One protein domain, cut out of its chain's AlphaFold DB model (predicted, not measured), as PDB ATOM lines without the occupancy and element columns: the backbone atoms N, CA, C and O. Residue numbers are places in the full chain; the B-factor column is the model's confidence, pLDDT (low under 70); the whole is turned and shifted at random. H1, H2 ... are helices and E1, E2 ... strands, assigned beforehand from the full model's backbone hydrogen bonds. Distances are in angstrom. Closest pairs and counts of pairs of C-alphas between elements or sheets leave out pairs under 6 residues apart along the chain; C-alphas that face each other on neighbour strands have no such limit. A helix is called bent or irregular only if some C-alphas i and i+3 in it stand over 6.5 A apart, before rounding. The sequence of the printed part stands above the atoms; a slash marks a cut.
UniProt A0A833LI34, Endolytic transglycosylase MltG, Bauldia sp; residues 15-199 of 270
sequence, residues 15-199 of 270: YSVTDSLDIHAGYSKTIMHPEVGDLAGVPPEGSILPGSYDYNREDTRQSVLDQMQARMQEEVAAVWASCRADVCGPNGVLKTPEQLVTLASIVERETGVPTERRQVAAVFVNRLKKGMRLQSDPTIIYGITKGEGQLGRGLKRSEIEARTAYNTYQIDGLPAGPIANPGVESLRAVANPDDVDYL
ATOM      1  N   TYR A  15     -34.519  -2.564  30.738       58.78
ATOM      2  CA  TYR A  15     -35.872  -3.020  30.420       58.78
ATOM      3  C   TYR A  15     -36.202  -4.309  31.183       58.78
ATOM      4  O   TYR A  15     -35.294  -5.032  31.590       58.78
ATOM      5  N   SER A  16     -37.488  -4.587  31.416       53.06
ATOM      6  CA  SER A  16     -37.962  -5.773  32.135       53.06
ATOM      7  C   SER A  16     -39.007  -6.517  31.310       53.06
ATOM      8  O   SER A  16     -40.026  -5.933  30.953       53.06
ATOM      9  N   VAL A  17     -38.751  -7.790  31.013       56.16
ATOM     10  CA  VAL A  17     -39.727  -8.723  30.432       56.16
ATOM     11  C   VAL A  17     -40.293  -9.539  31.587       56.16
ATOM     12  O   VAL A  17     -39.559 -10.320  32.198       56.16
ATOM     13  N   THR A  18     -41.561  -9.322  31.934       49.78
ATOM     14  CA  THR A  18     -42.112  -9.779  33.220       49.78
ATOM     15  C   THR A  18     -43.095 -10.943  33.135       49.78
ATOM     16  O   THR A  18     -43.346 -11.537  34.179       49.78
ATOM     17  N   ASP A  19     -43.632 -11.320  31.967       43.94
ATOM     18  CA  ASP A  19     -44.566 -12.457  31.885       43.94
ATOM     19  C   ASP A  19     -44.446 -13.274  30.579       43.94
ATOM     20  O   ASP A  19     -43.910 -12.850  29.569       43.94
ATOM     21  N   SER A  20     -44.978 -14.489  30.600       41.28
ATOM     22  CA  SER A  20     -45.257 -15.375  29.463       41.28
ATOM     23  C   SER A  20     -46.359 -14.873  28.515       41.28
ATOM     24  O   SER A  20     -46.339 -15.187  27.326       41.28
ATOM     25  N   LEU A  21     -47.305 -14.067  29.020       38.78
ATOM     26  CA  LEU A  21     -48.330 -13.379  28.215       38.78
ATOM     27  C   LEU A  21     -47.727 -12.423  27.174       38.78
ATOM     28  O   LEU A  21     -48.326 -12.184  26.126       38.78
ATOM     29  N   ASP A  22     -46.528 -11.928  27.450       45.84
ATOM     30  CA  ASP A  22     -45.813 -10.933  26.657       45.84
ATOM     31  C   ASP A  22     -45.327 -11.456  25.302       45.84
ATOM     32  O   ASP A  22     -45.140 -10.687  24.359       45.84
ATOM     33  N   ILE A  23     -45.151 -12.772  25.191       46.28
ATOM     34  CA  ILE A  23     -44.639 -13.418  23.986       46.28
ATOM     35  C   ILE A  23     -45.800 -13.551  23.003       46.28
ATOM     36  O   ILE A  23     -45.858 -12.864  21.994       46.28
ATOM     37  N   HIS A  24     -46.818 -14.343  23.303       45.06
ATOM     38  CA  HIS A  24     -47.814 -14.670  22.284       45.06
ATOM     39  C   HIS A  24     -48.989 -13.667  22.181       45.06
ATOM     40  O   HIS A  24     -49.530 -13.498  21.089       45.06
ATOM     41  N   ALA A  25     -49.372 -12.951  23.250       38.00
ATOM     42  CA  ALA A  25     -50.507 -12.012  23.213       38.00
ATOM     43  C   ALA A  25     -50.138 -10.597  22.723       38.00
ATOM     44  O   ALA A  25     -51.010  -9.730  22.608       38.00
ATOM     45  N   GLY A  26     -48.859 -10.322  22.442       37.12
ATOM     46  CA  GLY A  26     -48.443  -8.943  22.216       37.12
ATOM     47  C   GLY A  26     -46.978  -8.707  21.877       37.12
ATOM     48  O   GLY A  26     -46.416  -7.736  22.381       37.12
ATOM     49  N   TYR A  27     -46.413  -9.453  20.921       42.69
ATOM     50  CA  TYR A  27     -45.117  -9.159  20.272       42.69
ATOM     51  C   TYR A  27     -44.975  -7.749  19.644       42.69
ATOM     52  O   TYR A  27     -43.989  -7.482  18.963       42.69
ATOM     53  N   SER A  28     -45.924  -6.822  19.823       38.53
ATOM     54  CA  SER A  28     -46.005  -5.607  19.005       38.53
ATOM     55  C   SER A  28     -46.122  -4.267  19.738       38.53
ATOM     56  O   SER A  28     -45.928  -3.261  19.059       38.53
ATOM     57  N   LYS A  29     -46.436  -4.165  21.041       35.75
ATOM     58  CA  LYS A  29     -46.715  -2.819  21.605       35.75
ATOM     59  C   LYS A  29     -46.094  -2.410  22.933       35.75
ATOM     60  O   LYS A  29     -46.001  -1.206  23.144       35.75
ATOM     61  N   THR A  30     -45.613  -3.323  23.773       38.72
ATOM     62  CA  THR A  30     -45.130  -2.916  25.111       38.72
ATOM     63  C   THR A  30     -43.655  -3.263  25.372       38.72
ATOM     64  O   THR A  30     -43.106  -2.830  26.381       38.72
ATOM     65  N   ILE A  31     -42.990  -4.021  24.479       47.47
ATOM     66  CA  ILE A  31     -41.841  -4.860  24.898       47.47
ATOM     67  C   ILE A  31     -40.540  -4.680  24.121       47.47
ATOM     68  O   ILE A  31     -39.518  -5.242  24.485       47.47
ATOM     69  N   MET A  32     -40.500  -3.856  23.079       49.66
ATOM     70  CA  MET A  32     -39.322  -3.839  22.209       49.66
ATOM     71  C   MET A  32     -38.768  -2.434  21.981       49.66
ATOM     72  O   MET A  32     -38.867  -1.894  20.876       49.66
ATOM     73  N   HIS A  33     -38.162  -1.871  23.028       54.22
ATOM     74  CA  HIS A  33     -36.981  -1.030  22.844       54.22
ATOM     75  C   HIS A  33     -35.759  -1.931  23.051       54.22
ATOM     76  O   HIS A  33     -35.682  -2.572  24.097       54.22
ATOM     77  N   PRO A  34     -34.832  -2.034  22.088       53.47
ATOM     78  CA  PRO A  34     -34.499  -1.073  21.031       53.47
ATOM     79  C   PRO A  34     -35.511  -0.991  19.874       53.47
ATOM     80  O   PRO A  34     -36.104  -1.984  19.464       53.47
ATOM     81  N   GLU A  35     -35.706   0.220  19.332       58.53
ATOM     82  CA  GLU A  35     -36.641   0.470  18.216       58.53
ATOM     83  C   GLU A  35     -36.173  -0.164  16.893       58.53
ATOM     84  O   GLU A  35     -36.930  -0.215  15.918       58.53
ATOM     85  N   VAL A  36     -34.935  -0.666  16.869       57.84
ATOM     86  CA  VAL A  36     -34.178  -1.034  15.674       57.84
ATOM     87  C   VAL A  36     -34.082  -2.555  15.516       57.84
ATOM     88  O   VAL A  36     -33.818  -3.294  16.469       57.84
ATOM     89  N   GLY A  37     -34.242  -3.008  14.271       61.06
ATOM     90  CA  GLY A  37     -34.078  -4.402  13.861       61.06
ATOM     91  C   GLY A  37     -35.373  -5.213  13.915       61.06
ATOM     92  O   GLY A  37     -36.215  -5.014  14.795       61.06
ATOM     93  N   ASP A  38     -35.509  -6.125  12.956       71.75
ATOM     94  CA  ASP A  38     -36.587  -7.112  12.899       71.75
ATOM     95  C   ASP A  38     -36.236  -8.338  13.753       71.75
ATOM     96  O   ASP A  38     -35.064  -8.661  13.960       71.75
ATOM     97  N   LEU A  39     -37.260  -9.036  14.245       73.56
ATOM     98  CA  LEU A  39     -37.096 -10.340  14.886       73.56
ATOM     99  C   LEU A  39     -37.069 -11.438  13.824       73.56
ATOM    100  O   LEU A  39     -37.882 -11.425  12.900       73.56
ATOM    101  N   ALA A  40     -36.198 -12.431  13.999       76.56
ATOM    102  CA  ALA A  40     -36.160 -13.595  13.113       76.56
ATOM    103  C   ALA A  40     -37.428 -14.470  13.214       76.56
ATOM    104  O   ALA A  40     -37.747 -15.214  12.287       76.56
ATOM    105  N   GLY A  41     -38.156 -14.385  14.330       78.38
ATOM    106  CA  GLY A  41     -39.403 -15.105  14.561       78.38
ATOM    107  C   GLY A  41     -39.814 -15.093  16.029       78.38
ATOM    108  O   GLY A  41     -39.149 -14.490  16.871       78.38
ATOM    109  N   VAL A  42     -40.914 -15.785  16.330       80.62
ATOM    110  CA  VAL A  42     -41.352 -16.016  17.709       80.62
ATOM    111  C   VAL A  42     -40.468 -17.111  18.327       80.62
ATOM    112  O   VAL A  42     -40.425 -18.218  17.783       80.62
ATOM    113  N   PRO A  43     -39.739 -16.833  19.424       85.81
ATOM    114  CA  PRO A  43     -38.964 -17.836  20.135       85.81
ATOM    115  C   PRO A  43     -39.881 -18.942  20.684       85.81
ATOM    116  O   PRO A  43     -41.009 -18.659  21.098       85.81
ATOM    117  N   PRO A  44     -39.414 -20.201  20.732       90.19
ATOM    118  CA  PRO A  44     -40.170 -21.285  21.352       90.19
ATOM    119  C   PRO A  44     -40.502 -21.002  22.824       90.19
ATOM    120  O   PRO A  44     -39.723 -20.356  23.532       90.19
ATOM    121  N   GLU A  45     -41.619 -21.541  23.319       89.56
ATOM    122  CA  GLU A  45     -41.921 -21.504  24.754       89.56
ATOM    123  C   GLU A  45     -40.794 -22.133  25.579       89.56
ATOM    124  O   GLU A  45     -40.148 -23.096  25.159       89.56
ATOM    125  N   GLY A  46     -40.552 -21.570  26.760       93.50
ATOM    126  CA  GLY A  46     -39.473 -21.990  27.653       93.50
ATOM    127  C   GLY A  46     -38.052 -21.724  27.142       93.50
ATOM    128  O   GLY A  46     -37.108 -22.163  27.792       93.50
ATOM    129  N   SER A  47     -37.870 -21.045  26.001       94.12
ATOM    130  CA  SER A  47     -36.536 -20.781  25.441       94.12
ATOM    131  C   SER A  47     -35.912 -19.463  25.887       94.12
ATOM    132  O   SER A  47     -34.709 -19.289  25.704       94.12
ATOM    133  N   ILE A  48     -36.685 -18.549  26.478       92.44
ATOM    134  CA  ILE A  48     -36.199 -17.246  26.938       92.44
ATOM    135  C   ILE A  48     -36.407 -17.103  28.438       92.44
ATOM    136  O   ILE A  48     -37.421 -17.540  28.974       92.44
ATOM    137  N   LEU A  49     -35.461 -16.470  29.127       92.19
ATOM    138  CA  LEU A  49     -35.577 -16.241  30.560       92.19
ATOM    139  C   LEU A  49     -36.268 -14.890  30.818       92.19
ATOM    140  O   LEU A  49     -35.719 -13.858  30.422       92.19
ATOM    141  N   PRO A  50     -37.433 -14.843  31.487       88.62
ATOM    142  CA  PRO A  50     -38.024 -13.580  31.921       88.62
ATOM    143  C   PRO A  50     -37.126 -12.886  32.948       88.62
ATOM    144  O   PRO A  50     -36.483 -13.535  33.777       88.62
ATOM    145  N   GLY A  51     -37.079 -11.559  32.912       83.12
ATOM    146  CA  GLY A  51     -36.243 -10.775  33.809       83.12
ATOM    147  C   GLY A  51     -35.902  -9.397  33.265       83.12
ATOM    148  O   GLY A  51     -36.454  -8.939  32.264       83.12
ATOM    149  N   SER A  52     -34.971  -8.737  33.947       81.31
ATOM    150  CA  SER A  52     -34.483  -7.420  33.546       81.31
ATOM    151  C   SER A  52     -33.162  -7.523  32.798       81.31
ATOM    152  O   SER A  52     -32.222  -8.162  33.273       81.31
ATOM    153  N   TYR A  53     -33.102  -6.856  31.650       81.00
ATOM    154  CA  TYR A  53     -31.976  -6.874  30.727       81.00
ATOM    155  C   TYR A  53     -31.516  -5.444  30.457       81.00
ATOM    156  O   TYR A  53     -32.320  -4.553  30.166       81.00
ATOM    157  N   ASP A  54     -30.211  -5.237  30.596       80.62
ATOM    158  CA  ASP A  54     -29.559  -3.977  30.263       80.62
ATOM    159  C   ASP A  54     -29.167  -4.020  28.782       80.62
ATOM    160  O   ASP A  54     -28.579  -5.006  28.332       80.62
ATOM    161  N   TYR A  55     -29.472  -2.955  28.042       79.19
ATOM    162  CA  TYR A  55     -29.129  -2.820  26.627       79.19
ATOM    163  C   TYR A  55     -28.614  -1.409  26.312       79.19
ATOM    164  O   TYR A  55     -28.863  -0.431  27.030       79.19
ATOM    165  N   ASN A  56     -27.870  -1.306  25.219       79.12
ATOM    166  CA  ASN A  56     -27.353  -0.066  24.661       79.12
ATOM    167  C   ASN A  56     -28.242   0.426  23.517       79.12
ATOM    168  O   ASN A  56     -28.965  -0.340  22.889       79.12
ATOM    169  N   ARG A  57     -28.146   1.719  23.186       74.12
ATOM    170  CA  ARG A  57     -28.924   2.326  22.089       74.12
ATOM    171  C   ARG A  57     -28.745   1.610  20.742       74.12
ATOM    172  O   ARG A  57     -29.688   1.578  19.960       74.12
ATOM    173  N   GLU A  58     -27.557   1.070  20.500       79.38
ATOM    174  CA  GLU A  58     -27.190   0.403  19.246       79.38
ATOM    175  C   GLU A  58     -27.566  -1.087  19.213       79.38
ATOM    176  O   GLU A  58     -27.413  -1.732  18.175       79.38
ATOM    177  N   ASP A  59     -28.042  -1.650  20.330       81.94
ATOM    178  CA  ASP A  59     -28.481  -3.042  20.359       81.94
ATOM    179  C   ASP A  59     -29.738  -3.208  19.492       81.94
ATOM    180  O   ASP A  59     -30.540  -2.290  19.310       81.94
ATOM    181  N   THR A  60     -29.925  -4.406  18.948       83.50
ATOM    182  CA  THR A  60     -31.112  -4.779  18.168       83.50
ATOM    183  C   THR A  60     -32.063  -5.629  19.002       83.50
ATOM    184  O   THR A  60     -31.660  -6.267  19.980       83.50
ATOM    185  N   ARG A  61     -33.331  -5.713  18.580       81.44
ATOM    186  CA  ARG A  61     -34.307  -6.629  19.198       81.44
ATOM    187  C   ARG A  61     -33.791  -8.068  19.242       81.44
ATOM    188  O   ARG A  61     -33.908  -8.736  20.264       81.44
ATOM    189  N   GLN A  62     -33.167  -8.513  18.150       84.81
ATOM    190  CA  GLN A  62     -32.589  -9.849  18.056       84.81
ATOM    191  C   GLN A  62     -31.443 -10.049  19.054       84.81
ATOM    192  O   GLN A  62     -31.426 -11.061  19.738       84.81
ATOM    193  N   SER A  63     -30.538  -9.077  19.220       86.62
ATOM    194  CA  SER A  63     -29.435  -9.227  20.182       86.62
ATOM    195  C   SER A  63     -29.904  -9.316  21.637       86.62
ATOM    196  O   SER A  63     -29.318 -10.062  22.418       86.62
ATOM    197  N   VAL A  64     -30.981  -8.608  22.002       85.69
ATOM    198  CA  VAL A  64     -31.584  -8.741  23.341       85.69
ATOM    199  C   VAL A  64     -32.235 -10.117  23.487       85.69
ATOM    200  O   VAL A  64     -32.030 -10.789  24.492       85.69
ATOM    201  N   LEU A  65     -32.956 -10.586  22.465       86.44
ATOM    202  CA  LEU A  65     -33.541 -11.927  22.463       86.44
ATOM    203  C   LEU A  65     -32.471 -13.024  22.605       86.44
ATOM    204  O   LEU A  65     -32.627 -13.926  23.427       86.44
ATOM    205  N   ASP A  66     -31.366 -12.915  21.869       90.19
ATOM    206  CA  ASP A  66     -30.236 -13.844  21.949       90.19
ATOM    207  C   ASP A  66     -29.635 -13.855  23.365       90.19
ATOM    208  O   ASP A  66     -29.326 -14.918  23.906       90.19
ATOM    209  N   GLN A  67     -29.534 -12.686  24.012       90.75
ATOM    210  CA  GLN A  67     -29.105 -12.576  25.408       90.75
ATOM    211  C   GLN A  67     -30.071 -13.298  26.360       90.75
ATOM    212  O   GLN A  67     -29.625 -14.015  27.256       90.75
ATOM    213  N   MET A  68     -31.385 -13.147  26.169       90.69
ATOM    214  CA  MET A  68     -32.395 -13.835  26.981       90.69
ATOM    215  C   MET A  68     -32.335 -15.358  26.812       90.69
ATOM    216  O   MET A  68     -32.491 -16.094  27.789       90.69
ATOM    217  N   GLN A  69     -32.100 -15.840  25.588       94.06
ATOM    218  CA  GLN A  69     -31.954 -17.268  25.298       94.06
ATOM    219  C   GLN A  69     -30.667 -17.839  25.895       94.06
ATOM    220  O   GLN A  69     -30.696 -18.905  26.511       94.06
ATOM    221  N   ALA A  70     -29.551 -17.117  25.768       96.25
ATOM    222  CA  ALA A  70     -28.285 -17.503  26.383       96.25
ATOM    223  C   ALA A  70     -28.426 -17.610  27.909       96.25
ATOM    224  O   ALA A  70     -28.061 -18.627  28.496       96.25
ATOM    225  N   ARG A  71     -29.061 -16.616  28.544       95.88
ATOM    226  CA  ARG A  71     -29.353 -16.637  29.985       95.88
ATOM    227  C   ARG A  71     -30.233 -17.813  30.392       95.88
ATOM    228  O   ARG A  71     -29.957 -18.443  31.407       95.88
ATOM    229  N   MET A  72     -31.266 -18.135  29.612       96.75
ATOM    230  CA  MET A  72     -32.109 -19.303  29.882       96.75
ATOM    231  C   MET A  72     -31.298 -20.597  29.864       96.75
ATOM    232  O   MET A  72     -31.414 -21.409  30.778       96.75
ATOM    233  N   GLN A  73     -30.443 -20.781  28.855       98.19
ATOM    234  CA  GLN A  73     -29.591 -21.967  28.746       98.19
ATOM    235  C   GLN A  73     -28.614 -22.080  29.923       98.19
ATOM    236  O   GLN A  73     -28.473 -23.161  30.496       98.19
ATOM    237  N   GLU A  74     -27.978 -20.971  30.308       98.31
ATOM    238  CA  GLU A  74     -27.068 -20.906  31.457       98.31
ATOM    239  C   GLU A  74     -27.775 -21.275  32.769       98.31
ATOM    240  O   GLU A  74     -27.300 -22.145  33.504       98.31
ATOM    241  N   GLU A  75     -28.928 -20.664  33.049       98.31
ATOM    242  CA  GLU A  75     -29.683 -20.911  34.282       98.31
ATOM    243  C   GLU A  75     -30.248 -22.333  34.328       98.31
ATOM    244  O   GLU A  75     -30.146 -23.005  35.354       98.31
ATOM    245  N   VAL A  76     -30.786 -22.845  33.215       98.69
ATOM    246  CA  VAL A  76     -31.260 -24.233  33.136       98.69
ATOM    247  C   VAL A  76     -30.112 -25.206  33.390       98.69
ATOM    248  O   VAL A  76     -30.281 -26.143  34.172       98.69
ATOM    249  N   ALA A  77     -28.939 -24.984  32.791       98.62
ATOM    250  CA  ALA A  77     -27.771 -25.831  33.014       98.62
ATOM    251  C   ALA A  77     -27.304 -25.792  34.479       98.62
ATOM    252  O   ALA A  77     -27.042 -26.844  35.071       98.62
ATOM    253  N   ALA A  78     -27.245 -24.604  35.086       98.56
ATOM    254  CA  ALA A  78     -26.850 -24.427  36.481       98.56
ATOM    255  C   ALA A  78     -27.840 -25.092  37.452       98.56
ATOM    256  O   ALA A  78     -27.444 -25.856  38.338       98.56
ATOM    257  N   VAL A  79     -29.140 -24.855  37.261       98.62
ATOM    258  CA  VAL A  79     -30.198 -25.455  38.080       98.62
ATOM    259  C   VAL A  79     -30.198 -26.973  37.921       98.62
ATOM    260  O   VAL A  79     -30.212 -27.680  38.927       98.62
ATOM    261  N   TRP A  80     -30.104 -27.485  36.692       98.50
ATOM    262  CA  TRP A  80     -30.047 -28.922  36.421       98.50
ATOM    263  C   TRP A  80     -28.866 -29.602  37.120       98.50
ATOM    264  O   TRP A  80     -29.046 -30.648  37.742       98.50
ATOM    265  N   ALA A  81     -27.678 -28.991  37.086       98.06
ATOM    266  CA  ALA A  81     -26.484 -29.524  37.742       98.06
ATOM    267  C   ALA A  81     -26.624 -29.613  39.273       98.06
ATOM    268  O   ALA A  81     -26.057 -30.511  39.895       98.06
ATOM    269  N   SER A  82     -27.381 -28.693  39.876       97.00
ATOM    270  CA  SER A  82     -27.655 -28.652  41.322       97.00
ATOM    271  C   SER A  82     -28.951 -29.362  41.740       97.00
ATOM    272  O   SER A  82     -29.285 -29.386  42.927       97.00
ATOM    273  N   CYS A  83     -29.697 -29.920  40.785       98.00
ATOM    274  CA  CYS A  83     -31.009 -30.497  41.037       98.00
ATOM    275  C   CYS A  83     -30.922 -31.749  41.918       98.00
ATOM    276  O   CYS A  83     -29.992 -32.554  41.827       98.00
ATOM    277  N   ARG A  84     -31.936 -31.939  42.764       97.75
ATOM    278  CA  ARG A  84     -32.026 -33.097  43.654       97.75
ATOM    279  C   ARG A  84     -32.098 -34.393  42.836       97.75
ATOM    280  O   ARG A  84     -32.878 -34.493  41.894       97.75
ATOM    281  N   ALA A  85     -31.311 -35.404  43.205       96.88
ATOM    282  CA  ALA A  85     -31.121 -36.614  42.390       96.88
ATOM    283  C   ALA A  85     -32.375 -37.502  42.238       96.88
ATOM    284  O   ALA A  85     -32.494 -38.253  41.270       96.88
ATOM    285  N   ASP A  86     -33.316 -37.439  43.183       96.69
ATOM    286  CA  ASP A  86     -34.629 -38.090  43.071       96.69
ATOM    287  C   ASP A  86     -35.585 -37.316  42.150       96.69
ATOM    288  O   ASP A  86     -36.612 -37.857  41.742       96.69
ATOM    289  N   VAL A  87     -35.267 -36.061  41.823       98.38
ATOM    290  CA  VAL A  87     -36.060 -35.205  40.939       98.38
ATOM    291  C   VAL A  87     -35.467 -35.164  39.540       98.38
ATOM    292  O   VAL A  87     -36.203 -35.452  38.607       98.38
ATOM    293  N   CYS A  88     -34.173 -34.884  39.374       98.19
ATOM    294  CA  CYS A  88     -33.524 -34.811  38.064       98.19
ATOM    295  C   CYS A  88     -32.457 -35.888  37.863       98.19
ATOM    296  O   CYS A  88     -31.764 -36.300  38.792       98.19
ATOM    297  N   GLY A  89     -32.276 -36.286  36.607       96.50
ATOM    298  CA  GLY A  89     -31.213 -37.179  36.160       96.50
ATOM    299  C   GLY A  89     -31.722 -38.570  35.770       96.50
ATOM    300  O   GLY A  89     -32.928 -38.821  35.751       96.50
ATOM    301  N   PRO A  90     -30.815 -39.517  35.468       94.38
ATOM    302  CA  PRO A  90     -31.188 -40.829  34.929       94.38
ATOM    303  C   PRO A  90     -32.163 -41.606  35.823       94.38
ATOM    304  O   PRO A  90     -33.069 -42.277  35.323       94.38
ATOM    305  N   ASN A  91     -32.025 -41.456  37.144       93.69
ATOM    306  CA  ASN A  91     -32.871 -42.105  38.148       93.69
ATOM    307  C   ASN A  91     -33.943 -41.175  38.739       93.69
ATOM    308  O   ASN A  91     -34.824 -41.657  39.445       93.69
ATOM    309  N   GLY A  92     -33.897 -39.875  38.431       96.69
ATOM    310  CA  GLY A  92     -34.873 -38.892  38.899       96.69
ATOM    311  C   GLY A  92     -36.200 -38.978  38.147       96.69
ATOM    312  O   GLY A  92     -36.333 -39.703  37.163       96.69
ATOM    313  N   VAL A  93     -37.200 -38.234  38.602       97.50
ATOM    314  CA  VAL A  93     -38.505 -38.114  37.927       97.50
ATOM    315  C   VAL A  93     -38.370 -37.498  36.535       97.50
ATOM    316  O   VAL A  93     -38.943 -37.997  35.570       97.50
ATOM    317  N   LEU A  94     -37.593 -36.424  36.445       98.44
ATOM    318  CA  LEU A  94     -37.285 -35.666  35.246       98.44
ATOM    319  C   LEU A  94     -35.965 -36.181  34.681       98.44
ATOM    320  O   LEU A  94     -34.929 -36.182  35.347       98.44
ATOM    321  N   LYS A  95     -36.002 -36.642  33.437       98.12
ATOM    322  CA  LYS A  95     -34.877 -37.289  32.759       98.12
ATOM    323  C   LYS A  95     -34.009 -36.309  31.983       98.12
ATOM    324  O   LYS A  95     -32.841 -36.612  31.761       98.12
ATOM    325  N   THR A  96     -34.556 -35.158  31.596       98.38
ATOM    326  CA  THR A  96     -33.841 -34.164  30.787       98.38
ATOM    327  C   THR A  96     -34.091 -32.725  31.264       98.38
ATOM    328  O   THR A  96     -35.133 -32.463  31.878       98.38
ATOM    329  N   PRO A  97     -33.178 -31.777  30.972       98.31
ATOM    330  CA  PRO A  97     -33.383 -30.357  31.270       98.31
ATOM    331  C   PRO A  97     -34.657 -29.779  30.641       98.31
ATOM    332  O   PRO A  97     -35.322 -28.943  31.243       98.31
ATOM    333  N   GLU A  98     -35.070 -30.265  29.472       98.44
ATOM    334  CA  GLU A  98     -36.303 -29.822  28.809       98.44
ATOM    335  C   GLU A  98     -37.547 -30.205  29.627       98.44
ATOM    336  O   GLU A  98     -38.520 -29.451  29.684       98.44
ATOM    337  N   GLN A  99     -37.514 -31.349  30.321       98.69
ATOM    338  CA  GLN A  99     -38.581 -31.746  31.244       98.69
ATOM    339  C   GLN A  99     -38.611 -30.872  32.503       98.69
ATOM    340  O   GLN A  99     -39.698 -30.573  33.002       98.69
ATOM    341  N   LEU A 100     -37.445 -30.424  32.987       98.75
ATOM    342  CA  LEU A 100     -37.348 -29.416  34.050       98.75
ATOM    343  C   LEU A 100     -38.004 -28.104  33.613       98.75
ATOM    344  O   LEU A 100     -38.868 -27.605  34.331       98.75
ATOM    345  N   VAL A 101     -37.667 -27.590  32.428       98.69
ATOM    346  CA  VAL A 101     -38.277 -26.367  31.878       98.69
ATOM    347  C   VAL A 101     -39.789 -26.533  31.705       98.69
ATOM    348  O   VAL A 101     -40.560 -25.662  32.105       98.69
ATOM    349  N   THR A 102     -40.231 -27.678  31.179       98.69
ATOM    350  CA  THR A 102     -41.659 -27.974  30.993       98.69
ATOM    351  C   THR A 102     -42.409 -27.925  32.318       98.69
ATOM    352  O   THR A 102     -43.406 -27.216  32.431       98.69
ATOM    353  N   LEU A 103     -41.921 -28.623  33.344       98.69
ATOM    354  CA  LEU A 103     -42.584 -28.626  34.642       98.69
ATOM    355  C   LEU A 103     -42.511 -27.255  35.332       98.69
ATOM    356  O   LEU A 103     -43.494 -26.822  35.929       98.69
ATOM    357  N   ALA A 104     -41.391 -26.540  35.204       98.25
ATOM    358  CA  ALA A 104     -41.249 -25.189  35.735       98.25
ATOM    359  C   ALA A 104     -42.244 -24.214  35.090       98.25
ATOM    360  O   ALA A 104     -42.807 -23.385  35.795       98.25
ATOM    361  N   SER A 105     -42.528 -24.352  33.789       97.06
ATOM    362  CA  SER A 105     -43.536 -23.529  33.108       97.06
ATOM    363  C   SER A 105     -44.956 -23.762  33.637       97.06
ATOM    364  O   SER A 105     -45.758 -22.836  33.679       97.06
ATOM    365  N   ILE A 106     -45.263 -24.984  34.090       97.31
ATOM    366  CA  ILE A 106     -46.548 -25.300  34.725       97.31
ATOM    367  C   ILE A 106     -46.606 -24.654  36.110       97.31
ATOM    368  O   ILE A 106     -47.574 -23.970  36.420       97.31
ATOM    369  N   VAL A 107     -45.550 -24.813  36.916       96.94
ATOM    370  CA  VAL A 107     -45.449 -24.203  38.253       96.94
ATOM    371  C   VAL A 107     -45.553 -22.676  38.192       96.94
ATOM    372  O   VAL A 107     -46.252 -22.092  39.016       96.94
ATOM    373  N   GLU A 108     -44.917 -22.042  37.202       93.88
ATOM    374  CA  GLU A 108     -44.992 -20.595  36.955       93.88
ATOM    375  C   GLU A 108     -46.439 -20.122  36.776       93.88
ATOM    376  O   GLU A 108     -46.848 -19.117  37.350       93.88
ATOM    377  N   ARG A 109     -47.238 -20.868  36.005       91.19
ATOM    378  CA  ARG A 109     -48.631 -20.506  35.710       91.19
ATOM    379  C   ARG A 109     -49.609 -20.862  36.825       91.19
ATOM    380  O   ARG A 109     -50.734 -20.373  36.802       91.19
ATOM    381  N   GLU A 110     -49.208 -21.713  37.763       90.44
ATOM    382  CA  GLU A 110     -50.090 -22.223  38.813       90.44
ATOM    383  C   GLU A 110     -50.116 -21.322  40.055       90.44
ATOM    384  O   GLU A 110     -51.151 -21.209  40.705       90.44
ATOM    385  N   THR A 111     -49.004 -20.669  40.410       79.56
ATOM    386  CA  THR A 111     -48.945 -19.872  41.643       79.56
ATOM    387  C   THR A 111     -48.310 -18.503  41.464       79.56
ATOM    388  O   THR A 111     -47.132 -18.362  41.134       79.56
ATOM    389  N   GLY A 112     -49.099 -17.476  41.782       73.69
ATOM    390  CA  GLY A 112     -48.618 -16.109  41.955       73.69
ATOM    391  C   GLY A 112     -48.008 -15.846  43.335       73.69
ATOM    392  O   GLY A 112     -47.431 -14.781  43.535       73.69
ATOM    393  N   VAL A 113     -48.113 -16.785  44.289       87.25
ATOM    394  CA  VAL A 113     -47.617 -16.621  45.664       87.25
ATOM    395  C   VAL A 113     -46.204 -17.208  45.772       87.25
ATOM    396  O   VAL A 113     -46.043 -18.434  45.790       87.25
ATOM    397  N   PRO A 114     -45.144 -16.378  45.886       87.81
ATOM    398  CA  PRO A 114     -43.771 -16.869  45.788       87.81
ATOM    399  C   PRO A 114     -43.396 -17.912  46.844       87.81
ATOM    400  O   PRO A 114     -42.598 -18.806  46.566       87.81
ATOM    401  N   THR A 115     -43.979 -17.815  48.041       90.62
ATOM    402  CA  THR A 115     -43.694 -18.706  49.173       90.62
ATOM    403  C   THR A 115     -44.250 -20.117  48.992       90.62
ATOM    404  O   THR A 115     -43.723 -21.046  49.593       90.62
ATOM    405  N   GLU A 116     -45.269 -20.307  48.151       95.19
ATOM    406  CA  GLU A 116     -45.905 -21.616  47.928       95.19
ATOM    407  C   GLU A 116     -45.295 -22.382  46.751       95.19
ATOM    408  O   GLU A 116     -45.567 -23.568  46.555       95.19
ATOM    409  N   ARG A 117     -44.444 -21.727  45.955       95.56
ATOM    410  CA  ARG A 117     -43.926 -22.272  44.695       95.56
ATOM    411  C   ARG A 117     -43.249 -23.633  44.855       95.56
ATOM    412  O   ARG A 117     -43.461 -24.529  44.040       95.56
ATOM    413  N   ARG A 118     -42.479 -23.821  45.934       97.69
ATOM    414  CA  ARG A 118     -41.818 -25.102  46.246       97.69
ATOM    415  C   ARG A 118     -42.799 -26.200  46.661       97.69
ATOM    416  O   ARG A 118     -42.539 -27.366  46.372       97.69
ATOM    417  N   GLN A 119     -43.926 -25.847  47.279       98.12
ATOM    418  CA  GLN A 119     -44.985 -26.790  47.654       98.12
ATOM    419  C   GLN A 119     -45.807 -27.214  46.432       98.12
ATOM    420  O   GLN A 119     -46.091 -28.398  46.259       98.12
ATOM    421  N   VAL A 120     -46.128 -26.272  45.539       97.81
ATOM    422  CA  VAL A 120     -46.775 -26.570  44.250       97.81
ATOM    423  C   VAL A 120     -45.882 -27.472  43.397       97.81
ATOM    424  O   VAL A 120     -46.332 -28.506  42.899       97.81
ATOM    425  N   ALA A 121     -44.588 -27.149  43.303       98.25
ATOM    426  CA  ALA A 121     -43.608 -28.008  42.648       98.25
ATOM    427  C   ALA A 121     -43.557 -29.413  43.279       98.25
ATOM    428  O   ALA A 121     -43.552 -30.407  42.550       98.25
ATOM    429  N   ALA A 122     -43.592 -29.513  44.616       98.50
ATOM    430  CA  ALA A 122     -43.633 -30.794  45.321       98.50
ATOM    431  C   ALA A 122     -44.849 -31.633  44.914       98.50
ATOM    432  O   ALA A 122     -44.693 -32.817  44.615       98.50
ATOM    433  N   VAL A 123     -46.040 -31.031  44.807       98.56
ATOM    434  CA  VAL A 123     -47.253 -31.742  44.375       98.56
ATOM    435  C   VAL A 123     -47.077 -32.363  42.993       98.56
ATOM    436  O   VAL A 123     -47.344 -33.555  42.820       98.56
ATOM    437  N   PHE A 124     -46.610 -31.596  42.008       98.62
ATOM    438  CA  PHE A 124     -46.447 -32.127  40.657       98.62
ATOM    439  C   PHE A 124     -45.344 -33.185  40.573       98.62
ATOM    440  O   PHE A 124     -45.554 -34.235  39.963       98.62
ATOM    441  N   VAL A 125     -44.206 -32.974  41.241       98.62
ATOM    442  CA  VAL A 125     -43.131 -33.976  41.317       98.62
ATOM    443  C   VAL A 125     -43.636 -35.268  41.967       98.62
ATOM    444  O   VAL A 125     -43.406 -36.355  41.437       98.62
ATOM    445  N   ASN A 126     -44.379 -35.178  43.071       98.62
ATOM    446  CA  ASN A 126     -44.941 -36.339  43.761       98.62
ATOM    447  C   ASN A 126     -45.975 -37.082  42.913       98.62
ATOM    448  O   ASN A 126     -46.003 -38.315  42.915       98.62
ATOM    449  N   ARG A 127     -46.803 -36.353  42.158       98.56
ATOM    450  CA  ARG A 127     -47.739 -36.957  41.203       98.56
ATOM    451  C   ARG A 127     -46.998 -37.749  40.136       98.56
ATOM    452  O   ARG A 127     -47.316 -38.921  39.941       98.56
ATOM    453  N   LEU A 128     -45.965 -37.170  39.525       98.44
ATOM    454  CA  LEU A 128     -45.147 -37.866  38.529       98.44
ATOM    455  C   LEU A 128     -44.468 -39.113  39.115       98.44
ATOM    456  O   LEU A 128     -44.526 -40.173  38.495       98.44
ATOM    457  N   LYS A 129     -43.918 -39.035  40.339       97.19
ATOM    458  CA  LYS A 129     -43.354 -40.203  41.051       97.19
ATOM    459  C   LYS A 129     -44.356 -41.345  41.203       97.19
ATOM    460  O   LYS A 129     -43.972 -42.509  41.137       97.19
ATOM    461  N   LYS A 130     -45.631 -41.020  41.425       97.44
ATOM    462  CA  LYS A 130     -46.713 -41.993  41.623       97.44
ATOM    463  C   LYS A 130     -47.429 -42.393  40.329       97.44
ATOM    464  O   LYS A 130     -48.402 -43.138  40.400       97.44
ATOM    465  N   GLY A 131     -46.998 -41.897  39.166       96.88
ATOM    466  CA  GLY A 131     -47.699 -42.123  37.897       96.88
ATOM    467  C   GLY A 131     -49.094 -41.487  37.853       96.88
ATOM    468  O   GLY A 131     -49.971 -41.955  37.133       96.88
ATOM    469  N   MET A 132     -49.327 -40.444  38.652       97.62
ATOM    470  CA  MET A 132     -50.562 -39.670  38.642       97.62
ATOM    471  C   MET A 132     -50.488 -38.573  37.580       97.62
ATOM    472  O   MET A 132     -49.454 -37.933  37.389       97.62
ATOM    473  N   ARG A 133     -51.621 -38.310  36.928       98.00
ATOM    474  CA  ARG A 133     -51.773 -37.179  36.010       98.00
ATOM    475  C   ARG A 133     -51.607 -35.847  36.734       98.00
ATOM    476  O   ARG A 133     -52.050 -35.711  37.876       98.00
ATOM    477  N   LEU A 134     -51.021 -34.855  36.062       98.00
ATOM    478  CA  LEU A 134     -50.782 -33.541  36.667       98.00
ATOM    479  C   LEU A 134     -52.086 -32.784  36.918       98.00
ATOM    480  O   LEU A 134     -52.229 -32.232  38.003       98.00
ATOM    481  N   GLN A 135     -53.049 -32.854  35.989       97.00
ATOM    482  CA  GLN A 135     -54.360 -32.194  36.084       97.00
ATOM    483  C   GLN A 135     -54.255 -30.696  36.411       97.00
ATOM    484  O   GLN A 135     -54.835 -30.231  37.387       97.00
ATOM    485  N   SER A 136     -53.481 -29.964  35.611       95.94
ATOM    486  CA  SER A 136     -53.287 -28.517  35.754       95.94
ATOM    487  C   SER A 136     -54.059 -27.773  34.662       95.94
ATOM    488  O   SER A 136     -53.875 -28.030  33.467       95.94
ATOM    489  N   ASP A 137     -54.934 -26.855  35.065       94.12
ATOM    490  CA  ASP A 137     -55.788 -26.068  34.167       94.12
ATOM    491  C   ASP A 137     -54.993 -25.207  33.167       94.12
ATOM    492  O   ASP A 137     -55.338 -25.234  31.977       94.12
ATOM    493  N   PRO A 138     -53.892 -24.524  33.562       94.00
ATOM    494  CA  PRO A 138     -53.002 -23.827  32.632       94.00
ATOM    495  C   PRO A 138     -52.578 -24.646  31.410       94.00
ATOM    496  O   PRO A 138     -52.448 -24.100  30.315       94.00
ATOM    497  N   THR A 139     -52.415 -25.963  31.556       97.00
ATOM    498  CA  THR A 139     -52.005 -26.833  30.444       97.00
ATOM    499  C   THR A 139     -53.115 -27.022  29.403       97.00
ATOM    500  O   THR A 139     -52.847 -27.031  28.200       97.00
ATOM    501  N   ILE A 140     -54.381 -27.085  29.836       96.44
ATOM    502  CA  ILE A 140     -55.537 -27.108  28.928       96.44
ATOM    503  C   ILE A 140     -55.671 -25.755  28.237       96.44
ATOM    504  O   ILE A 140     -55.845 -25.708  27.020       96.44
ATOM    505  N   ILE A 141     -55.566 -24.669  29.008       93.81
ATOM    506  CA  ILE A 141     -55.672 -23.302  28.495       93.81
ATOM    507  C   ILE A 141     -54.630 -23.077  27.401       93.81
ATOM    508  O   ILE A 141     -55.002 -22.673  26.303       93.81
ATOM    509  N   TYR A 142     -53.366 -23.433  27.645       93.94
ATOM    510  CA  TYR A 142     -52.318 -23.339  26.632       93.94
ATOM    511  C   TYR A 142     -52.618 -24.205  25.402       93.94
ATOM    512  O   TYR A 142     -52.445 -23.756  24.275       93.94
ATOM    513  N   GLY A 143     -53.143 -25.420  25.577       93.12
ATOM    514  CA  GLY A 143     -53.554 -26.258  24.446       93.12
ATOM    515  C   GLY A 143     -54.638 -25.630  23.554       93.12
ATOM    516  O   GLY A 143     -54.722 -25.976  22.374       93.12
ATOM    517  N   ILE A 144     -55.453 -24.718  24.097       92.62
ATOM    518  CA  ILE A 144     -56.507 -23.990  23.375       92.62
ATOM    519  C   ILE A 144     -55.966 -22.695  22.770       92.62
ATOM    520  O   ILE A 144     -56.198 -22.431  21.593       92.62
ATOM    521  N   THR A 145     -55.283 -21.878  23.575       89.81
ATOM    522  CA  THR A 145     -54.864 -20.524  23.185       89.81
ATOM    523  C   THR A 145     -53.512 -20.498  22.493       89.81
ATOM    524  O   THR A 145     -53.200 -19.520  21.829       89.81
ATOM    525  N   LYS A 146     -52.696 -21.544  22.656       87.06
ATOM    526  CA  LYS A 146     -51.298 -21.611  22.202       87.06
ATOM    527  C   LYS A 146     -50.463 -20.416  22.671       87.06
ATOM    528  O   LYS A 146     -49.569 -19.969  21.970       87.06
ATOM    529  N   GLY A 147     -50.805 -19.868  23.835       79.06
ATOM    530  CA  GLY A 147     -50.184 -18.662  24.377       79.06
ATOM    531  C   GLY A 147     -50.731 -17.345  23.814       79.06
ATOM    532  O   GLY A 147     -50.512 -16.318  24.444       79.06
ATOM    533  N   GLU A 148     -51.486 -17.327  22.706       77.38
ATOM    534  CA  GLU A 148     -51.900 -16.105  21.965       77.38
ATOM    535  C   GLU A 148     -52.837 -15.160  22.740       77.38
ATOM    536  O   GLU A 148     -53.241 -14.109  22.247       77.38
ATOM    537  N   GLY A 149     -53.184 -15.508  23.977       74.19
ATOM    538  CA  GLY A 149     -53.973 -14.677  24.865       74.19
ATOM    539  C   GLY A 149     -54.518 -15.442  26.059       74.19
ATOM    540  O   GLY A 149     -54.291 -16.643  26.246       74.19
ATOM    541  N   GLN A 150     -55.285 -14.721  26.874       80.81
ATOM    542  CA  GLN A 150     -56.072 -15.322  27.942       80.81
ATOM    543  C   GLN A 150     -57.339 -15.952  27.362       80.81
ATOM    544  O   GLN A 150     -57.933 -15.428  26.422       80.81
ATOM    545  N   LEU A 151     -57.804 -17.049  27.964       85.81
ATOM    546  CA  LEU A 151     -59.051 -17.693  27.545       85.81
ATOM    547  C   LEU A 151     -60.279 -16.782  27.744       85.81
ATOM    548  O   LEU A 151     -61.270 -16.925  27.031       85.81
ATOM    549  N   GLY A 152     -60.234 -15.870  28.724       84.56
ATOM    550  CA  GLY A 152     -61.303 -14.904  29.015       84.56
ATOM    551  C   GLY A 152     -62.596 -15.517  29.573       84.56
ATOM    552  O   GLY A 152     -63.598 -14.823  29.715       84.56
ATOM    553  N   ARG A 153     -62.597 -16.820  29.870       91.06
ATOM    554  CA  ARG A 153     -63.721 -17.573  30.443       91.06
ATOM    555  C   ARG A 153     -63.223 -18.834  31.146       91.06
ATOM    556  O   ARG A 153     -62.094 -19.263  30.924       91.06
ATOM    557  N   GLY A 154     -64.107 -19.477  31.906       88.88
ATOM    558  CA  GLY A 154     -63.858 -20.812  32.455       88.88
ATOM    559  C   GLY A 154     -63.743 -21.907  31.384       88.88
ATOM    560  O   GLY A 154     -64.256 -21.778  30.259       88.88
ATOM    561  N   LEU A 155     -63.080 -23.004  31.757       92.19
ATOM    562  CA  LEU A 155     -62.958 -24.209  30.937       92.19
ATOM    563  C   LEU A 155     -64.313 -24.909  30.779       92.19
ATOM    564  O   LEU A 155     -65.061 -25.106  31.737       92.19
ATOM    565  N   LYS A 156     -64.623 -25.328  29.552       94.75
ATOM    566  CA  LYS A 156     -65.795 -26.156  29.257       94.75
ATOM    567  C   LYS A 156     -65.488 -27.615  29.564       94.75
ATOM    568  O   LYS A 156     -64.375 -28.095  29.369       94.75
ATOM    569  N   ARG A 157     -66.526 -28.376  29.906       94.81
ATOM    570  CA  ARG A 157     -66.415 -29.828  30.099       94.81
ATOM    571  C   ARG A 157     -65.805 -30.546  28.888       94.81
ATOM    572  O   ARG A 157     -64.934 -31.389  29.058       94.81
ATOM    573  N   SER A 158     -66.211 -30.169  27.677       95.75
ATOM    574  CA  SER A 158     -65.665 -30.737  26.439       95.75
ATOM    575  C   SER A 158     -64.163 -30.487  26.275       95.75
ATOM    576  O   SER A 158     -63.482 -31.298  25.664       95.75
ATOM    577  N   GLU A 159     -63.641 -29.381  26.811       95.62
ATOM    578  CA  GLU A 159     -62.214 -29.037  26.759       95.62
ATOM    579  C   GLU A 159     -61.416 -29.866  27.765       95.62
ATOM    580  O   GLU A 159     -60.347 -30.371  27.437       95.62
ATOM    581  N   ILE A 160     -61.984 -30.096  28.952       96.25
ATOM    582  CA  ILE A 160     -61.412 -30.988  29.970       96.25
ATOM    583  C   ILE A 160     -61.354 -32.435  29.456       96.25
ATOM    584  O   ILE A 160     -60.376 -33.140  29.700       96.25
ATOM    585  N   GLU A 161     -62.379 -32.880  28.723       96.25
ATOM    586  CA  GLU A 161     -62.479 -34.237  28.164       96.25
ATOM    587  C   GLU A 161     -61.681 -34.427  26.856       96.25
ATOM    588  O   GLU A 161     -61.394 -35.562  26.467       96.25
ATOM    589  N   ALA A 162     -61.280 -33.344  26.179       96.75
ATOM    590  CA  ALA A 162     -60.568 -33.409  24.903       96.75
ATOM    591  C   ALA A 162     -59.134 -33.933  25.058       96.75
ATOM    592  O   ALA A 162     -58.335 -33.408  25.830       96.75
ATOM    593  N   ARG A 163     -58.756 -34.934  24.257       96.62
ATOM    594  CA  ARG A 163     -57.376 -35.439  24.215       96.62
ATOM    595  C   ARG A 163     -56.508 -34.543  23.340       96.62
ATOM    596  O   ARG A 163     -56.666 -34.529  22.123       96.62
ATOM    597  N   THR A 164     -55.566 -33.841  23.956       96.69
ATOM    598  CA  THR A 164     -54.548 -33.039  23.268       96.69
ATOM    599  C   THR A 164     -53.171 -33.351  23.848       96.69
ATOM    600  O   THR A 164     -53.068 -33.945  24.919       96.69
ATOM    601  N   ALA A 165     -52.108 -32.926  23.166       97.38
ATOM    602  CA  ALA A 165     -50.732 -33.110  23.634       97.38
ATOM    603  C   ALA A 165     -50.382 -32.282  24.892       97.38
ATOM    604  O   ALA A 165     -49.325 -32.490  25.484       97.38
ATOM    605  N   TYR A 166     -51.261 -31.356  25.292       97.88
ATOM    606  CA  TYR A 166     -51.084 -30.488  26.457       97.88
ATOM    607  C   TYR A 166     -52.106 -30.741  27.568       97.88
ATOM    608  O   TYR A 166     -51.874 -30.341  28.700       97.88
ATOM    609  N   ASN A 167     -53.222 -31.427  27.299       98.19
ATOM    610  CA  ASN A 167     -54.247 -31.650  28.313       98.19
ATOM    611  C   ASN A 167     -53.800 -32.699  29.347       98.19
ATOM    612  O   ASN A 167     -54.058 -33.897  29.193       98.19
ATOM    613  N   THR A 168     -53.211 -32.232  30.450       98.31
ATOM    614  CA  THR A 168     -52.745 -33.072  31.566       98.31
ATOM    615  C   THR A 168     -53.855 -33.724  32.393       98.31
ATOM    616  O   THR A 168     -53.558 -34.453  33.338       98.31
ATOM    617  N   TYR A 169     -55.133 -33.531  32.050       97.75
ATOM    618  CA  TYR A 169     -56.222 -34.371  32.558       97.75
ATOM    619  C   TYR A 169     -56.360 -35.676  31.773       97.75
ATOM    620  O   TYR A 169     -56.883 -36.660  32.304       97.75
ATOM    621  N   GLN A 170     -55.898 -35.695  30.521       97.88
ATOM    622  CA  GLN A 170     -56.114 -36.790  29.576       97.88
ATOM    623  C   GLN A 170     -54.838 -37.546  29.195       97.88
ATOM    624  O   GLN A 170     -54.942 -38.683  28.731       97.88
ATOM    625  N   ILE A 171     -53.665 -36.947  29.406       97.56
ATOM    626  CA  ILE A 171     -52.356 -37.582  29.203       97.56
ATOM    627  C   ILE A 171     -51.703 -37.930  30.540       97.56
ATOM    628  O   ILE A 171     -51.979 -37.302  31.564       97.56
ATOM    629  N   ASP A 172     -50.820 -38.921  30.509       96.62
ATOM    630  CA  ASP A 172     -49.983 -39.285  31.646       96.62
ATOM    631  C   ASP A 172     -48.628 -38.570  31.529       96.62
ATOM    632  O   ASP A 172     -48.074 -38.451  30.437       96.62
ATOM    633  N   GLY A 173     -48.082 -38.099  32.652       96.81
ATOM    634  CA  GLY A 173     -46.800 -37.392  32.674       96.81
ATOM    635  C   GLY A 173     -46.883 -35.915  32.268       96.81
ATOM    636  O   GLY A 173     -47.851 -35.222  32.587       96.81
ATOM    637  N   LEU A 174     -45.817 -35.429  31.627       98.44
ATOM    638  CA  LEU A 174     -45.667 -34.038  31.191       98.44
ATOM    639  C   LEU A 174     -46.353 -33.791  29.835       98.44
ATOM    640  O   LEU A 174     -46.439 -34.715  29.021       98.44
ATOM    641  N   PRO A 175     -46.809 -32.554  29.562       98.19
ATOM    642  CA  PRO A 175     -47.237 -32.156  28.223       98.19
ATOM    643  C   PRO A 175     -46.074 -32.187  27.219       98.19
ATOM    644  O   PRO A 175     -44.910 -32.323  27.596       98.19
ATOM    645  N   ALA A 176     -46.393 -32.046  25.929       97.25
ATOM    646  CA  ALA A 176     -45.408 -32.105  24.840       97.25
ATOM    647  C   ALA A 176     -44.292 -31.046  24.917       97.25
ATOM    648  O   ALA A 176     -43.254 -31.219  24.282       97.25
ATOM    649  N   GLY A 177     -44.497 -29.972  25.676       97.12
ATOM    650  CA  GLY A 177     -43.513 -28.927  25.899       97.12
ATOM    651  C   GLY A 177     -43.973 -27.933  26.965       97.12
ATOM    652  O   GLY A 177     -45.050 -28.107  27.548       97.12
ATOM    653  N   PRO A 178     -43.162 -26.901  27.234       96.94
ATOM    654  CA  PRO A 178     -43.522 -25.830  28.150       96.94
ATOM    655  C   PRO A 178     -44.748 -25.047  27.666       96.94
ATOM    656  O   PRO A 178     -45.015 -24.953  26.471       96.94
ATOM    657  N   ILE A 179     -45.487 -24.481  28.618       94.44
ATOM    658  CA  ILE A 179     -46.705 -23.683  28.379       94.44
ATOM    659  C   ILE A 179     -46.504 -22.181  28.634       94.44
ATOM    660  O   ILE A 179     -47.459 -21.407  28.615       94.44
ATOM    661  N   ALA A 180     -45.275 -21.811  28.980       92.00
ATOM    662  CA  ALA A 180     -44.834 -20.479  29.356       92.00
ATOM    663  C   ALA A 180     -43.298 -20.452  29.383       92.00
ATOM    664  O   ALA A 180     -42.642 -21.499  29.377       92.00
ATOM    665  N   ASN A 181     -42.725 -19.258  29.520       93.19
ATOM    666  CA  ASN A 181     -41.314 -19.074  29.835       93.19
ATOM    667  C   ASN A 181     -41.146 -18.935  31.359       93.19
ATOM    668  O   ASN A 181     -41.566 -17.917  31.907       93.19
ATOM    669  N   PRO A 182     -40.616 -19.953  32.068       94.56
ATOM    670  CA  PRO A 182     -40.505 -19.917  33.524       94.56
ATOM    671  C   PRO A 182     -39.380 -18.994  33.996       94.56
ATOM    672  O   PRO A 182     -38.314 -18.931  33.384       94.56
ATOM    673  N   GLY A 183     -39.583 -18.347  35.143       94.06
ATOM    674  CA  GLY A 183     -38.514 -17.637  35.836       94.06
ATOM    675  C   GLY A 183     -37.533 -18.583  36.541       94.06
ATOM    676  O   GLY A 183     -37.814 -19.764  36.779       94.06
ATOM    677  N   VAL A 184     -36.387 -18.033  36.961       95.69
ATOM    678  CA  VAL A 184     -35.348 -18.773  37.709       95.69
ATOM    679  C   VAL A 184     -35.917 -19.432  38.969       95.69
ATOM    680  O   VAL A 184     -35.583 -20.571  39.292       95.69
ATOM    681  N   GLU A 185     -36.818 -18.748  39.673       96.00
ATOM    682  CA  GLU A 185     -37.401 -19.261  40.914       96.00
ATOM    683  C   GLU A 185     -38.325 -20.464  40.681       96.00
ATOM    684  O   GLU A 185     -38.385 -21.360  41.522       96.00
ATOM    685  N   SER A 186     -38.985 -20.550  39.523       97.06
ATOM    686  CA  SER A 186     -39.769 -21.727  39.124       97.06
ATOM    687  C   SER A 186     -38.875 -22.900  38.739       97.06
ATOM    688  O   SER A 186     -39.130 -24.024  39.177       97.06
ATOM    689  N   LEU A 187     -37.775 -22.646  38.022       98.25
ATOM    690  CA  LEU A 187     -36.756 -23.665  37.746       98.25
ATOM    691  C   LEU A 187     -36.185 -24.239  39.054       98.25
ATOM    692  O   LEU A 187     -36.161 -25.456  39.246       98.25
ATOM    693  N   ARG A 188     -35.787 -23.371  39.991       98.25
ATOM    694  CA  ARG A 188     -35.250 -23.769  41.303       98.25
ATOM    695  C   ARG A 188     -36.274 -24.508  42.158       98.25
ATOM    696  O   ARG A 188     -35.920 -25.499  42.796       98.25
ATOM    697  N   ALA A 189     -37.529 -24.062  42.161       98.38
ATOM    698  CA  ALA A 189     -38.593 -24.717  42.912       98.38
ATOM    699  C   ALA A 189     -38.843 -26.148  42.425       98.38
ATOM    700  O   ALA A 189     -39.018 -27.043  43.247       98.38
ATOM    701  N   VAL A 190     -38.806 -26.379  41.109       98.50
ATOM    702  CA  VAL A 190     -38.917 -27.730  40.549       98.50
ATOM    703  C   VAL A 190     -37.676 -28.561  40.835       98.50
ATOM    704  O   VAL A 190     -37.814 -29.730  41.174       98.50
ATOM    705  N   ALA A 191     -36.477 -27.989  40.734       98.56
ATOM    706  CA  ALA A 191     -35.238 -28.727  40.962       98.56
ATOM    707  C   ALA A 191     -35.015 -29.126  42.432       98.56
ATOM    708  O   ALA A 191     -34.366 -30.134  42.723       98.56
ATOM    709  N   ASN A 192     -35.557 -28.342  43.363       98.19
ATOM    710  CA  ASN A 192     -35.487 -28.599  44.793       98.19
ATOM    711  C   ASN A 192     -36.833 -28.282  45.472       98.19
ATOM    712  O   ASN A 192     -36.936 -27.288  46.202       98.19
ATOM    713  N   PRO A 193     -37.873 -29.104  45.255       98.06
ATOM    714  CA  PRO A 193     -39.186 -28.882  45.845       98.06
ATOM    715  C   PRO A 193     -39.151 -29.148  47.351       98.06
ATOM    716  O   PRO A 193     -38.204 -29.754  47.865       98.06
ATOM    717  N   ASP A 194     -40.185 -28.715  48.067       98.25
ATOM    718  CA  ASP A 194     -40.302 -29.026  49.493       98.25
ATOM    719  C   ASP A 194     -40.408 -30.542  49.724       98.25
ATOM    720  O   ASP A 194     -40.943 -31.285  48.897       98.25
ATOM    721  N   ASP A 195     -39.869 -31.003  50.852       97.00
ATOM    722  CA  ASP A 195     -39.924 -32.410  51.255       97.00
ATOM    723  C   ASP A 195     -41.235 -32.686  52.000       97.00
ATOM    724  O   ASP A 195     -41.310 -32.676  53.229       97.00
ATOM    725  N   VAL A 196     -42.308 -32.804  51.221       97.88
ATOM    726  CA  VAL A 196     -43.683 -32.991  51.693       97.88
ATOM    727  C   VAL A 196     -44.403 -34.005  50.813       97.88
ATOM    728  O   VAL A 196     -44.162 -34.069  49.611       97.88
ATOM    729  N   ASP A 197     -45.356 -34.740  51.384       97.31
ATOM    730  CA  ASP A 197     -46.125 -35.782  50.684       97.31
ATOM    731  C   ASP A 197     -47.385 -35.255  49.978       97.31
ATOM    732  O   ASP A 197     -48.314 -36.009  49.677       97.31
ATOM    733  N   TYR A 198     -47.464 -33.947  49.733       98.44
ATOM    734  CA  TYR A 198     -48.646 -33.352  49.121       98.44
ATOM    735  C   TYR A 198     -48.875 -33.895  47.709       98.44
ATOM    736  O   TYR A 198     -47.953 -34.019  46.902       98.44
ATOM    737  N   LEU A 199     -50.136 -34.211  47.421       98.06
ATOM    738  CA  LEU A 199     -50.616 -34.695  46.124       98.06
ATOM    739  C   LEU A 199     -51.741 -33.825  45.571       98.06
ATOM    740  O   LEU A 199     -52.139 -33.984  44.417       98.06
TER     741      LEU A 199
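Overview. This is residues 15 to 199 of the 270 residues of the protein "Endolytic transglycosylase MltG" of Bauldia sp (UniProt A0A833LI34). A cluster of crossing helices has H3 at its core, with H7 and H4 packed on it. The long helix H2 packs on H3 and H7 by its last part and runs out from there to a small head, which holds the two-stranded sheet E1 E2, H1 and much of the loop of residues 25 to 50. At the last residues of H3, H5 is packed, with the short H6 farther out beyond it. The printed part has 185 residues, with seven named helices and two named strands in the order E1 H1 E2 H2 H3 H4 H5 H6 H7; the sheet is antiparallel, and the class is mostly helix, though under half of the residues are in named elements. The whole is compact, with a radius of gyration of the C-alphas of 16.8 A and spans of 52 by 40 by 27 A.

Arrangement. E1, residues 15 to 17, and E2, residues 51 to 55, are antiparallel neighbours at 146 degrees, with N 15 and O 53 3.0 A apart and N 17 and O 51 2.9 A apart, within hydrogen-bond range. The closest C-alphas of E2 and H2, residues 61 to 82, are those of Tyr 55 and Val 64, 7.2 A apart. The hub is H3, residues 97 to 110, which touches four helices. With residues 97 to 101 alone it touches H2, closest at the C-alphas of Pro 97 and Trp 80, 6.3 A, about perpendicular at 77 degrees. H7, residues 184 to 191, touches H3, closest at the C-alphas of Ser 186 and Ala 104, 5.1 A, at 68 degrees, only just a steep tilt, opposite ways. H2 touches H7 with residues 75 to 82 alone, closest at the C-alphas of Val 79 and Arg 188, 6.2 A, at a shallow tilt of 30 degrees, the same way. H4, residues 114 to 129, touches H7, closest at the C-alphas of Arg 118 and Ala 189, 4.7 A, at a shallow tilt of 34.7 degrees, only just short of steep. H3 touches H5, residues 137 to 145, with residues 106 to 110 alone, closest at the C-alphas of Arg 109 and Pro 138, 6.3 A. H6, residues 157 to 161, is close to H5 but not clearly touching, at 7.1 A between the C-alphas of Ile 160 and Ile 140. H1, residues 21 to 24, touches no helix. Every O i to N i+4 pair is within hydrogen-bond range in H2, H3, H5, H6 and H7, and 10 of 12 are in H4; H1 is too short for such a pair.

Along the chain. E1 begins at C-alpha 15, (-35.872, -3.020, 30.420). E1 is 6.9 A, H1 6.1 A and E2 12.9 A from first to last C-alpha. H2 is 31.9 A, ending at C-alpha 82, (-27.655, -28.652, 41.322). H3 is 20.1 A, H4 23.8 A, H5 12.3 A and H6 6.2 A. H4 is irregular, with C-alphas 115 and 118 7.3 A apart. H7 is 10.5 A and ends at C-alpha 191, (-35.238, -28.727, 40.962).

Size, cuts and confidence. The C-alphas of Glu 58 and Lys 130 are the two farthest apart, at 51.8 A. The printed part has no cut. The links H1 to E2, H2 to H3, H5 to H6 and H6 to H7 are long. The mean pLDDT of the printed part is 87.6, and residues 15 to 37 are under 70.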